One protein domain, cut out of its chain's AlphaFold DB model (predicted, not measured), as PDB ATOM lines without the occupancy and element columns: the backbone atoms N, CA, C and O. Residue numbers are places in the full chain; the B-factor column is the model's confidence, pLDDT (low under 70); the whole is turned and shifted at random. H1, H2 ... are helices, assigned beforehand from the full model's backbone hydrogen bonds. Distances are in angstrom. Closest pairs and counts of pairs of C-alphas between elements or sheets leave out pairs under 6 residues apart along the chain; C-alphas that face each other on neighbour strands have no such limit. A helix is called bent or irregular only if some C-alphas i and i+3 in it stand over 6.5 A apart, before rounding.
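This is residues 44 to 115 of the 115 residues of the protein "Patatin-like phospholipase family protein" of Pseudomonas sp. GC01 (UniProt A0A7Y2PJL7). What shape do these atoms make? This is a loose, elongated helical model: the long helix H5 runs along much of its length, with H6 turned across its far end, while near its beginning H5, with residues 89 to 94, packs on H1, and H4 packs on H1 as well. Which parts are at the ends? The short H2 and H3 lie at the end away from H6, and the stretches that stick out are residues 68 to 75 and residues 108 to 114. What are the counts and the size? The printed part has 72 residues with six named helices, H1 to H6 in that order, and no named strand; the class is all helix. It is loose, with a radius of gyration of the C-alphas of 16.1 A, and spans 52 by 22 by 15 A, a rod.

Which helices does the first one meet? H1, residues 48 to 58, touches H4, residues 77 to 84; the closest C-alphas, those of Ala 52 and Leu 81, are 6.5 A apart, and the two run the same way at a steep tilt of 56 degrees. H1 also touches H5, residues 88 to 104, with residues 89 to 94 of H5 alone; the closest C-alphas, those of His 55 and Tyr 90, are 5.9 A apart, and the two run opposite ways at a shallow tilt of 28 degrees. Where do H2, residues 61 to 66, and H3, residues 72 to 75, stand? H2 is close to H1 but not clearly touching, with the closest C-alphas, those of Arg 56 and Arg 64, 7.5 A apart. H2 and H3 are also close but not clearly touching, the closest C-alphas being those of Phe 66 and Ala 72 at 7.2 A, while H3 and H4 meet only through their link. How does the last part follow? H4 and H5 are close but not clearly touching, about perpendicular at 80 degrees, with the C-alphas of Leu 84 and Tyr 90 closest at 6.0 A. H6, residues 106 to 113, is likewise close to H5 but not clearly touching, about perpendicular at 82 degrees, with the C-alphas of Ala 102 and Leu 109 closest at 7.7 A; it is apart from H1, H2, H3 and H4. What do the backbone N and O atoms show? Every O i to N i+4 pair is within hydrogen-bond range in H2, H5 and H6, against 5 of 7 in H1 and 3 of 4 in H4, and H3 is too short for such a pair.

Where does the first helix begin? H1 begins at C-alpha 48, (22.243, -29.236, -109.944), and is 15.7 A long; it is irregular, with C-alphas 54 and 57 7.4 A apart. What comes next? H2 has six residues, 61 to 66, and H3 has four, 72 to 75; H3 is neither bent nor irregular, but only just: C-alphas 72 and 75 are 6.4 A apart. H4, residues 77 to 84, is 10.5 A long. Where are the last two helices? H5 runs 24.3 A from C-alpha 88 at (23.626, -18.259, -99.512) to C-alpha 104. H6, residues 106 to 113, is 10.3 A long and ends at C-alpha 113, (25.364, -10.642, -128.813).

How far does it reach? The two C-alphas farthest apart, those of Pro 70 and Arg 114, are 53.5 A from each other. Is the printed part whole, and how are its helices linked? It runs from residue 44 to residue 115, the chain's last, without a cut, and the five links between helices are tight. How confident is the model? The mean pLDDT of the printed part is 82.0, and residues 68 to 81 are under 70.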
ATOM      1  N   PRO A  44      23.791 -25.927-117.490       91.12
ATOM      2  CA  PRO A  44      24.699 -26.238-116.397       91.12
ATOM      3  C   PRO A  44      25.633 -27.393-116.785       91.12
ATOM      4  O   PRO A  44      25.174 -28.452-117.210       91.12
ATOM      5  N   SER A  45      26.945 -27.214-116.619       91.94
ATOM      6  CA  SER A  45      27.937 -28.269-116.901       91.94
ATOM      7  C   SER A  45      27.974 -29.378-115.849       91.94
ATOM      8  O   SER A  45      28.634 -30.396-116.047       91.94
ATOM      9  N   GLN A  46      27.282 -29.185-114.725       89.12
ATOM     10  CA  GLN A  46      27.188 -30.138-113.624       89.12
ATOM     11  C   GLN A  46      25.725 -30.329-113.208       89.12
ATOM     12  O   GLN A  46      24.967 -29.353-113.219       89.12
ATOM     13  N   PRO A  47      25.318 -31.540-112.786       85.25
ATOM     14  CA  PRO A  47      23.976 -31.763-112.266       85.25
ATOM     15  C   PRO A  47      23.711 -30.907-111.022       85.25
ATOM     16  O   PRO A  47      24.440 -30.968-110.031       85.25
ATOM     17  N   ILE A  48      22.628 -30.129-111.051       84.50
ATOM     18  CA  ILE A  48      22.243 -29.236-109.944       84.50
ATOM     19  C   ILE A  48      21.973 -30.032-108.656       84.50
ATOM     20  O   ILE A  48      22.283 -29.571-107.556       84.50
ATOM     21  N   ASP A  49      21.464 -31.257-108.785       79.06
ATOM     22  CA  ASP A  49      21.176 -32.137-107.650       79.06
ATOM     23  C   ASP A  49      22.443 -32.527-106.867       79.06
ATOM     24  O   ASP A  49      22.401 -32.659-105.641       79.06
ATOM     25  N   GLU A  50      23.593 -32.648-107.538       83.81
ATOM     26  CA  GLU A  50      24.875 -32.916-106.872       83.81
ATOM     27  C   GLU A  50      25.357 -31.713-106.058       83.81
ATOM     28  O   GLU A  50      25.909 -31.875-104.967       83.81
ATOM     29  N   ILE A  51      25.121 -30.500-106.562       86.19
ATOM     30  CA  ILE A  51      25.413 -29.250-105.849       86.19
ATOM     31  C   ILE A  51      24.517 -29.165-104.611       86.19
ATOM     32  O   ILE A  51      24.993 -28.949-103.497       86.19
ATOM     33  N   ALA A  52      23.225 -29.444-104.770       83.88
ATOM     34  CA  ALA A  52      22.275 -29.456-103.665       83.88
ATOM     35  C   ALA A  52      22.661 -30.472-102.576       83.88
ATOM     36  O   ALA A  52      22.584 -30.179-101.380       83.88
ATOM     37  N   ALA A  53      23.148 -31.651-102.969       81.56
ATOM     38  CA  ALA A  53      23.619 -32.662-102.030       81.56
ATOM     39  C   ALA A  53      24.798 -32.172-101.168       81.56
ATOM     40  O   ALA A  53      24.827 -32.467 -99.969       81.56
ATOM     41  N   ARG A  54      25.728 -31.383-101.730       85.00
ATOM     42  CA  ARG A  54      26.850 -30.777-100.985       85.00
ATOM     43  C   ARG A  54      26.376 -29.751 -99.954       85.00
ATOM     44  O   ARG A  54      26.860 -29.746 -98.820       85.00
ATOM     45  N   HIS A  55      25.369 -28.953-100.299       87.19
ATOM     46  CA  HIS A  55      24.816 -27.911 -99.423       87.19
ATOM     47  C   HIS A  55      23.746 -28.401 -98.442       87.19
ATOM     48  O   HIS A  55      23.249 -27.633 -97.628       87.19
ATOM     49  N   ARG A  56      23.439 -29.702 -98.406       81.00
ATOM     50  CA  ARG A  56      22.444 -30.290 -97.486       81.00
ATOM     51  C   ARG A  56      22.684 -29.970 -96.003       81.00
ATOM     52  O   ARG A  56      21.765 -30.065 -95.191       81.00
ATOM     53  N   HIS A  57      23.917 -29.639 -95.626       82.25
ATOM     54  CA  HIS A  57      24.277 -29.253 -94.265       82.25
ATOM     55  C   HIS A  57      23.725 -27.876 -93.853       82.25
ATOM     56  O   HIS A  57      23.525 -27.666 -92.656       82.25
ATOM     57  N   GLU A  58      23.425 -26.999 -94.816       84.12
ATOM     58  CA  GLU A  58      22.821 -25.670 -94.620       84.12
ATOM     59  C   GLU A  58      21.330 -25.769 -94.256       84.12
ATOM     60  O   GLU A  58      20.740 -24.830 -93.736       84.12
ATOM     61  N   LEU A  59      20.717 -26.946 -94.425       82.00
ATOM     62  CA  LEU A  59      19.328 -27.169 -94.045       82.00
ATOM     63  C   LEU A  59      19.113 -27.095 -92.515       82.00
ATOM     64  O   LEU A  59      19.914 -27.635 -91.732       82.00
ATOM     65  N   PRO A  60      17.952 -26.580 -92.066       81.31
ATOM     66  CA  PRO A  60      17.505 -26.682 -90.680       81.31
ATOM     67  C   PRO A  60      17.596 -28.115 -90.137       81.31
ATOM     68  O   PRO A  60      17.312 -29.092 -90.837       81.31
ATOM     69  N   SER A  61      17.970 -28.265 -88.863       80.06
ATOM     70  CA  SER A  61      18.190 -29.575 -88.223       80.06
ATOM     71  C   SER A  61      16.977 -30.509 -88.311       80.06
ATOM     72  O   SER A  61      17.147 -31.703 -88.559       80.06
ATOM     73  N   ALA A  62      15.763 -29.965 -88.184       77.62
ATOM     74  CA  ALA A  62      14.512 -30.710 -88.320       77.62
ATOM     75  C   ALA A  62      14.368 -31.361 -89.709       77.62
ATOM     76  O   ALA A  62      14.037 -32.542 -89.812       77.62
ATOM     77  N   LEU A  63      14.704 -30.626 -90.774       76.25
ATOM     78  CA  LEU A  63      14.673 -31.140 -92.144       76.25
ATOM     79  C   LEU A  63      15.806 -32.137 -92.389       76.25
ATOM     80  O   LEU A  63      15.574 -33.196 -92.965       76.25
ATOM     81  N   ARG A  64      17.016 -31.877 -91.882       76.88
ATOM     82  CA  ARG A  64      18.123 -32.850 -91.963       76.88
ATOM     83  C   ARG A  64      17.768 -34.188 -91.317       76.88
ATOM     84  O   ARG A  64      18.144 -35.229 -91.851       76.88
ATOM     85  N   MET A  65      17.051 -34.169 -90.194       73.50
ATOM     86  CA  MET A  65      16.595 -35.379 -89.507       73.50
ATOM     87  C   MET A  65      15.503 -36.108 -90.295       73.50
ATOM     88  O   MET A  65      15.588 -37.321 -90.471       73.50
ATOM     89  N   PHE A  66      14.523 -35.377 -90.833       70.94
ATOM     90  CA  PHE A  66      13.467 -35.950 -91.671       70.94
ATOM     91  C   PHE A  66      14.036 -36.702 -92.882       70.94
ATOM     92  O   PHE A  66      13.610 -37.811 -93.198       70.94
ATOM     93  N   LEU A  67      15.079 -36.152 -93.508       70.38
ATOM     94  CA  LEU A  67      15.687 -36.762 -94.685       70.38
ATOM     95  C   LEU A  67      16.611 -37.962 -94.390       70.38
ATOM     96  O   LEU A  67      17.181 -38.534 -95.321       70.38
ATOM     97  N   ARG A  68      16.803 -38.316 -93.114       66.38
ATOM     98  CA  ARG A  68      17.544 -39.509 -92.670       66.38
ATOM     99  C   ARG A  68      16.637 -40.726 -92.444       66.38
ATOM    100  O   ARG A  68      17.157 -41.808 -92.189       66.38
ATOM    101  N   GLY A  69      15.314 -40.564 -92.527       65.25
ATOM    102  CA  GLY A  69      14.354 -41.656 -92.369       65.25
ATOM    103  C   GLY A  69      14.313 -42.608 -93.579       65.25
ATOM    104  O   GLY A  69      14.563 -42.177 -94.710       65.25
ATOM    105  N   PRO A  70      13.984 -43.897 -93.374       53.84
ATOM    106  CA  PRO A  70      13.847 -44.864 -94.461       53.84
ATOM    107  C   PRO A  70      12.734 -44.413 -95.423       53.84
ATOM    108  O   PRO A  70      11.581 -44.287 -95.025       53.84
ATOM    109  N   GLY A  71      13.092 -44.126 -96.681       53.94
ATOM    110  CA  GLY A  71      12.164 -43.677 -97.733       53.94
ATOM    111  C   GLY A  71      12.273 -42.201 -98.142       53.94
ATOM    112  O   GLY A  71      11.653 -41.793 -99.121       53.94
ATOM    113  N   ALA A  72      13.086 -41.389 -97.459       57.78
ATOM    114  CA  ALA A  72      13.138 -39.944 -97.705       57.78
ATOM    115  C   ALA A  72      13.937 -39.513 -98.955       57.78
ATOM    116  O   ALA A  72      13.935 -38.331 -99.303       57.78
ATOM    117  N   THR A  73      14.625 -40.427 -99.642       55.00
ATOM    118  CA  THR A  73      15.546 -40.090-100.743       55.00
ATOM    119  C   THR A  73      14.874 -39.915-102.105       55.00
ATOM    120  O   THR A  73      15.413 -39.188-102.928       55.00
ATOM    121  N   GLN A  74      13.696 -40.504-102.344       49.78
ATOM    122  CA  GLN A  74      13.097 -40.526-103.691       49.78
ATOM    123  C   GLN A  74      12.126 -39.363-103.963       49.78
ATOM    124  O   GLN A  74      12.031 -38.898-105.093       49.78
ATOM    125  N   THR A  75      11.425 -38.859-102.939       48.25
ATOM    126  CA  THR A  75      10.339 -37.866-103.112       48.25
ATOM    127  C   THR A  75      10.699 -36.473-102.584       48.25
ATOM    128  O   THR A  75      10.029 -35.493-102.899       48.25
ATOM    129  N   SER A  76      11.766 -36.339-101.788       55.84
ATOM    130  CA  SER A  76      12.076 -35.076-101.097       55.84
ATOM    131  C   SER A  76      13.010 -34.130-101.855       55.84
ATOM    132  O   SER A  76      13.201 -33.005-101.401       55.84
ATOM    133  N   GLY A  77      13.554 -34.528-103.013       58.34
ATOM    134  CA  GLY A  77      14.513 -33.711-103.770       58.34
ATOM    135  C   GLY A  77      13.987 -32.304-104.066       58.34
ATOM    136  O   GLY A  77      14.661 -31.322-103.776       58.34
ATOM    137  N   ALA A  78      12.733 -32.189-104.517       61.34
ATOM    138  CA  ALA A  78      12.100 -30.897-104.791       61.34
ATOM    139  C   ALA A  78      11.914 -30.028-103.531       61.34
ATOM    140  O   ALA A  78      12.099 -28.815-103.590       61.34
ATOM    141  N   GLY A  79      11.581 -30.644-102.392       65.88
ATOM    142  CA  GLY A  79      11.421 -29.939-101.118       65.88
ATOM    143  C   GLY A  79      12.752 -29.542-100.477       65.88
ATOM    144  O   GLY A  79      12.830 -28.528 -99.802       65.88
ATOM    145  N   VAL A  80      13.821 -30.308-100.696       67.50
ATOM    146  CA  VAL A  80      15.174 -29.936-100.260       67.50
ATOM    147  C   VAL A  80      15.723 -28.803-101.115       67.50
ATOM    148  O   VAL A  80      16.252 -27.828-100.584       67.50
ATOM    149  N   LEU A  81      15.554 -28.911-102.433       67.88
ATOM    150  CA  LEU A  81      15.965 -27.887-103.384       67.88
ATOM    151  C   LEU A  81      15.272 -26.551-103.105       67.88
ATOM    152  O   LEU A  81      15.937 -25.524-103.161       67.88
ATOM    153  N   SER A  82      13.982 -26.545-102.746       70.62
ATOM    154  CA  SER A  82      13.265 -25.297-102.453       70.62
ATOM    155  C   SER A  82      13.821 -24.534-101.251       70.62
ATOM    156  O   SER A  82      13.767 -23.312-101.265       70.62
ATOM    157  N   TYR A  83      14.388 -25.214-100.250       73.44
ATOM    158  CA  TYR A  83      15.078 -24.549 -99.137       73.44
ATOM    159  C   TYR A  83      16.477 -24.086 -99.528       73.44
ATOM    160  O   TYR A  83      16.842 -22.947 -99.256       73.44
ATOM    161  N   LEU A  84      17.249 -24.949-100.196       77.94
ATOM    162  CA  LEU A  84      18.609 -24.604-100.607       77.94
ATOM    163  C   LEU A  84      18.634 -23.425-101.582       77.94
ATOM    164  O   LEU A  84      19.545 -22.615-101.491       77.94
ATOM    165  N   LEU A  85      17.610 -23.259-102.429       73.94
ATOM    166  CA  LEU A  85      17.437 -22.084-103.297       73.94
ATOM    167  C   LEU A  85      17.477 -20.736-102.553       73.94
ATOM    168  O   LEU A  85      17.673 -19.709-103.197       73.94
ATOM    169  N   PHE A  86      17.296 -20.720-101.232       80.25
ATOM    170  CA  PHE A  86      17.389 -19.511-100.413       80.25
ATOM    171  C   PHE A  86      18.646 -19.455 -99.538       80.25
ATOM    172  O   PHE A  86      18.913 -18.422 -98.926       80.25
ATOM    173  N   GLU A  87      19.447 -20.519 -99.507       86.88
ATOM    174  CA  GLU A  87      20.688 -20.558 -98.747       86.88
ATOM    175  C   GLU A  87      21.849 -19.945 -99.536       86.88
ATOM    176  O   GLU A  87      22.083 -20.216-100.719       86.88
ATOM    177  N   SER A  88      22.603 -19.080 -98.860       88.12
ATOM    178  CA  SER A  88      23.626 -18.259 -99.512       88.12
ATOM    179  C   SER A  88      24.800 -19.067-100.079       88.12
ATOM    180  O   SER A  88      25.410 -18.629-101.058       88.12
ATOM    181  N   GLY A  89      25.119 -20.228 -99.490       89.81
ATOM    182  CA  GLY A  89      26.181 -21.109 -99.969       89.81
ATOM    183  C   GLY A  89      25.795 -21.752-101.293       89.81
ATOM    184  O   GLY A  89      26.506 -21.592-102.286       89.81
ATOM    185  N   TYR A  90      24.618 -22.375-101.329       89.69
ATOM    186  CA  TYR A  90      24.077 -22.995-102.535       89.69
ATOM    187  C   TYR A  90      23.925 -22.001-103.695       89.69
ATOM    188  O   TYR A  90      24.418 -22.248-104.797       89.69
ATOM    189  N   CYS A  91      23.322 -20.833-103.451       90.81
ATOM    190  CA  CYS A  91      23.163 -19.802-104.481       90.81
ATOM    191  C   CYS A  91      24.501 -19.317-105.043       90.81
ATOM    192  O   CYS A  91      24.628 -19.098-106.247       90.81
ATOM    193  N   ARG A  92      25.519 -19.167-104.191       93.56
ATOM    194  CA  ARG A  92      26.854 -18.746-104.623       93.56
ATOM    195  C   ARG A  92      27.503 -19.788-105.529       93.56
ATOM    196  O   ARG A  92      28.089 -19.408-106.541       93.56
ATOM    197  N   GLU A  93      27.382 -21.071-105.196       93.62
ATOM    198  CA  GLU A  93      27.932 -22.145-106.025       93.62
ATOM    199  C   GLU A  93      27.216 -22.236-107.382       93.62
ATOM    200  O   GLU A  93      27.879 -22.373-108.411       93.62
ATOM    201  N   LEU A  94      25.890 -22.053-107.416       92.81
ATOM    202  CA  LEU A  94      25.126 -21.996-108.667       92.81
ATOM    203  C   LEU A  94      25.510 -20.804-109.553       92.81
ATOM    204  O   LEU A  94      25.685 -20.970-110.760       92.81
ATOM    205  N   ILE A  95      25.669 -19.610-108.974       94.62
ATOM    206  CA  ILE A  95      26.103 -18.416-109.716       94.62
ATOM    207  C   ILE A  95      27.502 -18.634-110.298       94.62
ATOM    208  O   ILE A  95      27.750 -18.307-111.459       94.62
ATOM    209  N   GLU A  96      28.412 -19.214-109.518       96.44
ATOM    210  CA  GLU A  96      29.773 -19.493-109.967       96.44
ATOM    211  C   GLU A  96      29.818 -20.575-111.056       96.44
ATOM    212  O   GLU A  96      30.605 -20.466-111.997       96.44
ATOM    213  N   LEU A  97      28.964 -21.601-110.975       95.81
ATOM    214  CA  LEU A  97      28.778 -22.562-112.063       95.81
ATOM    215  C   LEU A  97      28.299 -21.854-113.337       95.81
ATOM    216  O   LEU A  97      28.967 -21.951-114.363       95.81
ATOM    217  N   GLY A  98      27.214 -21.078-113.257       95.31
ATOM    218  CA  GLY A  98      26.672 -20.360-114.413       95.31
ATOM    219  C   GLY A  98      27.684 -19.398-115.038       95.31
ATOM    220  O   GLY A  98      27.806 -19.320-116.261       95.31
ATOM    221  N   ARG A  99      28.487 -18.718-114.210       96.75
ATOM    222  CA  ARG A  99      29.589 -17.865-114.669       96.75
ATOM    223  C   ARG A  99      30.642 -18.668-115.429       96.75
ATOM    224  O   ARG A  99      31.076 -18.234-116.493       96.75
ATOM    225  N   ARG A 100      31.074 -19.818-114.900       97.56
ATOM    226  CA  ARG A 100      32.055 -20.688-115.571       97.56
ATOM    227  C   ARG A 100      31.514 -21.217-116.898       97.56
ATOM    228  O   ARG A 100      32.229 -21.142-117.894       97.56
ATOM    229  N   ASP A 101      30.259 -21.652-116.930       97.00
ATOM    230  CA  ASP A 101      29.614 -22.198-118.129       97.00
ATOM    231  C   ASP A 101      29.449 -21.139-119.227       97.00
ATOM    232  O   ASP A 101      29.754 -21.393-120.395       97.00
ATOM    233  N   ALA A 102      29.057 -19.917-118.855       96.06
ATOM    234  CA  ALA A 102      29.006 -18.787-119.779       96.06
ATOM    235  C   ALA A 102      30.404 -18.416-120.300       96.06
ATOM    236  O   ALA A 102      30.598 -18.247-121.503       96.06
ATOM    237  N   MET A 103      31.407 -18.336-119.419       97.00
ATOM    238  CA  MET A 103      32.775 -17.981-119.815       97.00
ATOM    239  C   MET A 103      33.427 -19.040-120.710       97.00
ATOM    240  O   MET A 103      34.165 -18.679-121.625       97.00
ATOM    241  N   ALA A 104      33.117 -20.323-120.519       97.12
ATOM    242  CA  ALA A 104      33.554 -21.392-121.418       97.12
ATOM    243  C   ALA A 104      33.001 -21.220-122.847       97.12
ATOM    244  O   ALA A 104      33.639 -21.636-123.811       97.12
ATOM    245  N   LYS A 105      31.847 -20.555-122.998       96.38
ATOM    246  CA  LYS A 105      31.214 -20.223-124.286       96.38
ATOM    247  C   LYS A 105      31.382 -18.752-124.688       96.38
ATOM    248  O   LYS A 105      30.645 -18.270-125.550       96.38
ATOM    249  N   ARG A 106      32.354 -18.034-124.111       96.31
ATOM    250  CA  ARG A 106      32.528 -16.580-124.289       96.31
ATOM    251  C   ARG A 106      32.548 -16.143-125.751       96.31
ATOM    252  O   ARG A 106      31.883 -15.178-126.095       96.31
ATOM    253  N   GLU A 107      33.289 -16.831-126.614       96.62
ATOM    254  CA  GLU A 107      33.371 -16.444-128.028       96.62
ATOM    255  C   GLU A 107      32.030 -16.572-128.754       96.62
ATOM    256  O   GLU A 107      31.661 -15.694-129.531       96.62
ATOM    257  N   ALA A 108      31.294 -17.657-128.498       95.69
ATOM    258  CA  ALA A 108      29.966 -17.854-129.066       95.69
ATOM    259  C   ALA A 108      28.988 -16.790-128.552       95.69
ATOM    260  O   ALA A 108      28.227 -16.244-129.341       95.69
ATOM    261  N   LEU A 109      29.070 -16.439-127.264       95.88
ATOM    262  CA  LEU A 109      28.305 -15.349-126.654       95.88
ATOM    263  C   LEU A 109      28.609 -13.989-127.288       95.88
ATOM    264  O   LEU A 109      27.679 -13.274-127.646       95.88
ATOM    265  N   CYS A 110      29.886 -13.638-127.453       96.50
ATOM    266  CA  CYS A 110      30.305 -12.400-128.112       96.50
ATOM    267  C   CYS A 110      29.755 -12.318-129.542       96.50
ATOM    268  O   CYS A 110      29.135 -11.323-129.912       96.50
ATOM    269  N   ARG A 111      29.884 -13.402-130.322       96.06
ATOM    270  CA  ARG A 111      29.312 -13.477-131.678       96.06
ATOM    271  C   ARG A 111      27.792 -13.315-131.677       96.06
ATOM    272  O   ARG A 111      27.279 -12.508-132.447       96.06
ATOM    273  N   PHE A 112      27.097 -14.030-130.795       95.44
ATOM    274  CA  PHE A 112      25.637 -14.003-130.682       95.44
ATOM    275  C   PHE A 112      25.109 -12.614-130.294       95.44
ATOM    276  O   PHE A 112      24.172 -12.101-130.902       95.44
ATOM    277  N   LEU A 113      25.743 -11.969-129.311       94.94
ATOM    278  CA  LEU A 113      25.364 -10.642-128.813       94.94
ATOM    279  C   LEU A 113      25.905  -9.490-129.671       94.94
ATOM    280  O   LEU A 113      25.512  -8.346-129.456       94.94
ATOM    281  N   ARG A 114      26.770  -9.787-130.650       94.44
ATOM    282  CA  ARG A 114      27.440  -8.811-131.524       94.44
ATOM    283  C   ARG A 114      28.279  -7.795-130.736       94.44
ATOM    284  O   ARG A 114      28.237  -6.599-131.026       94.44
ATOM    285  N   VAL A 115      29.031  -8.290-129.747       89.88
ATOM    286  CA  VAL A 115      29.934  -7.521-128.863       89.88
ATOM    287  C   VAL A 115      31.358  -8.054-128.869       89.88
ATOM    288  O   VAL A 115      31.546  -9.268-129.114       89.88
TER     289      VAL A 115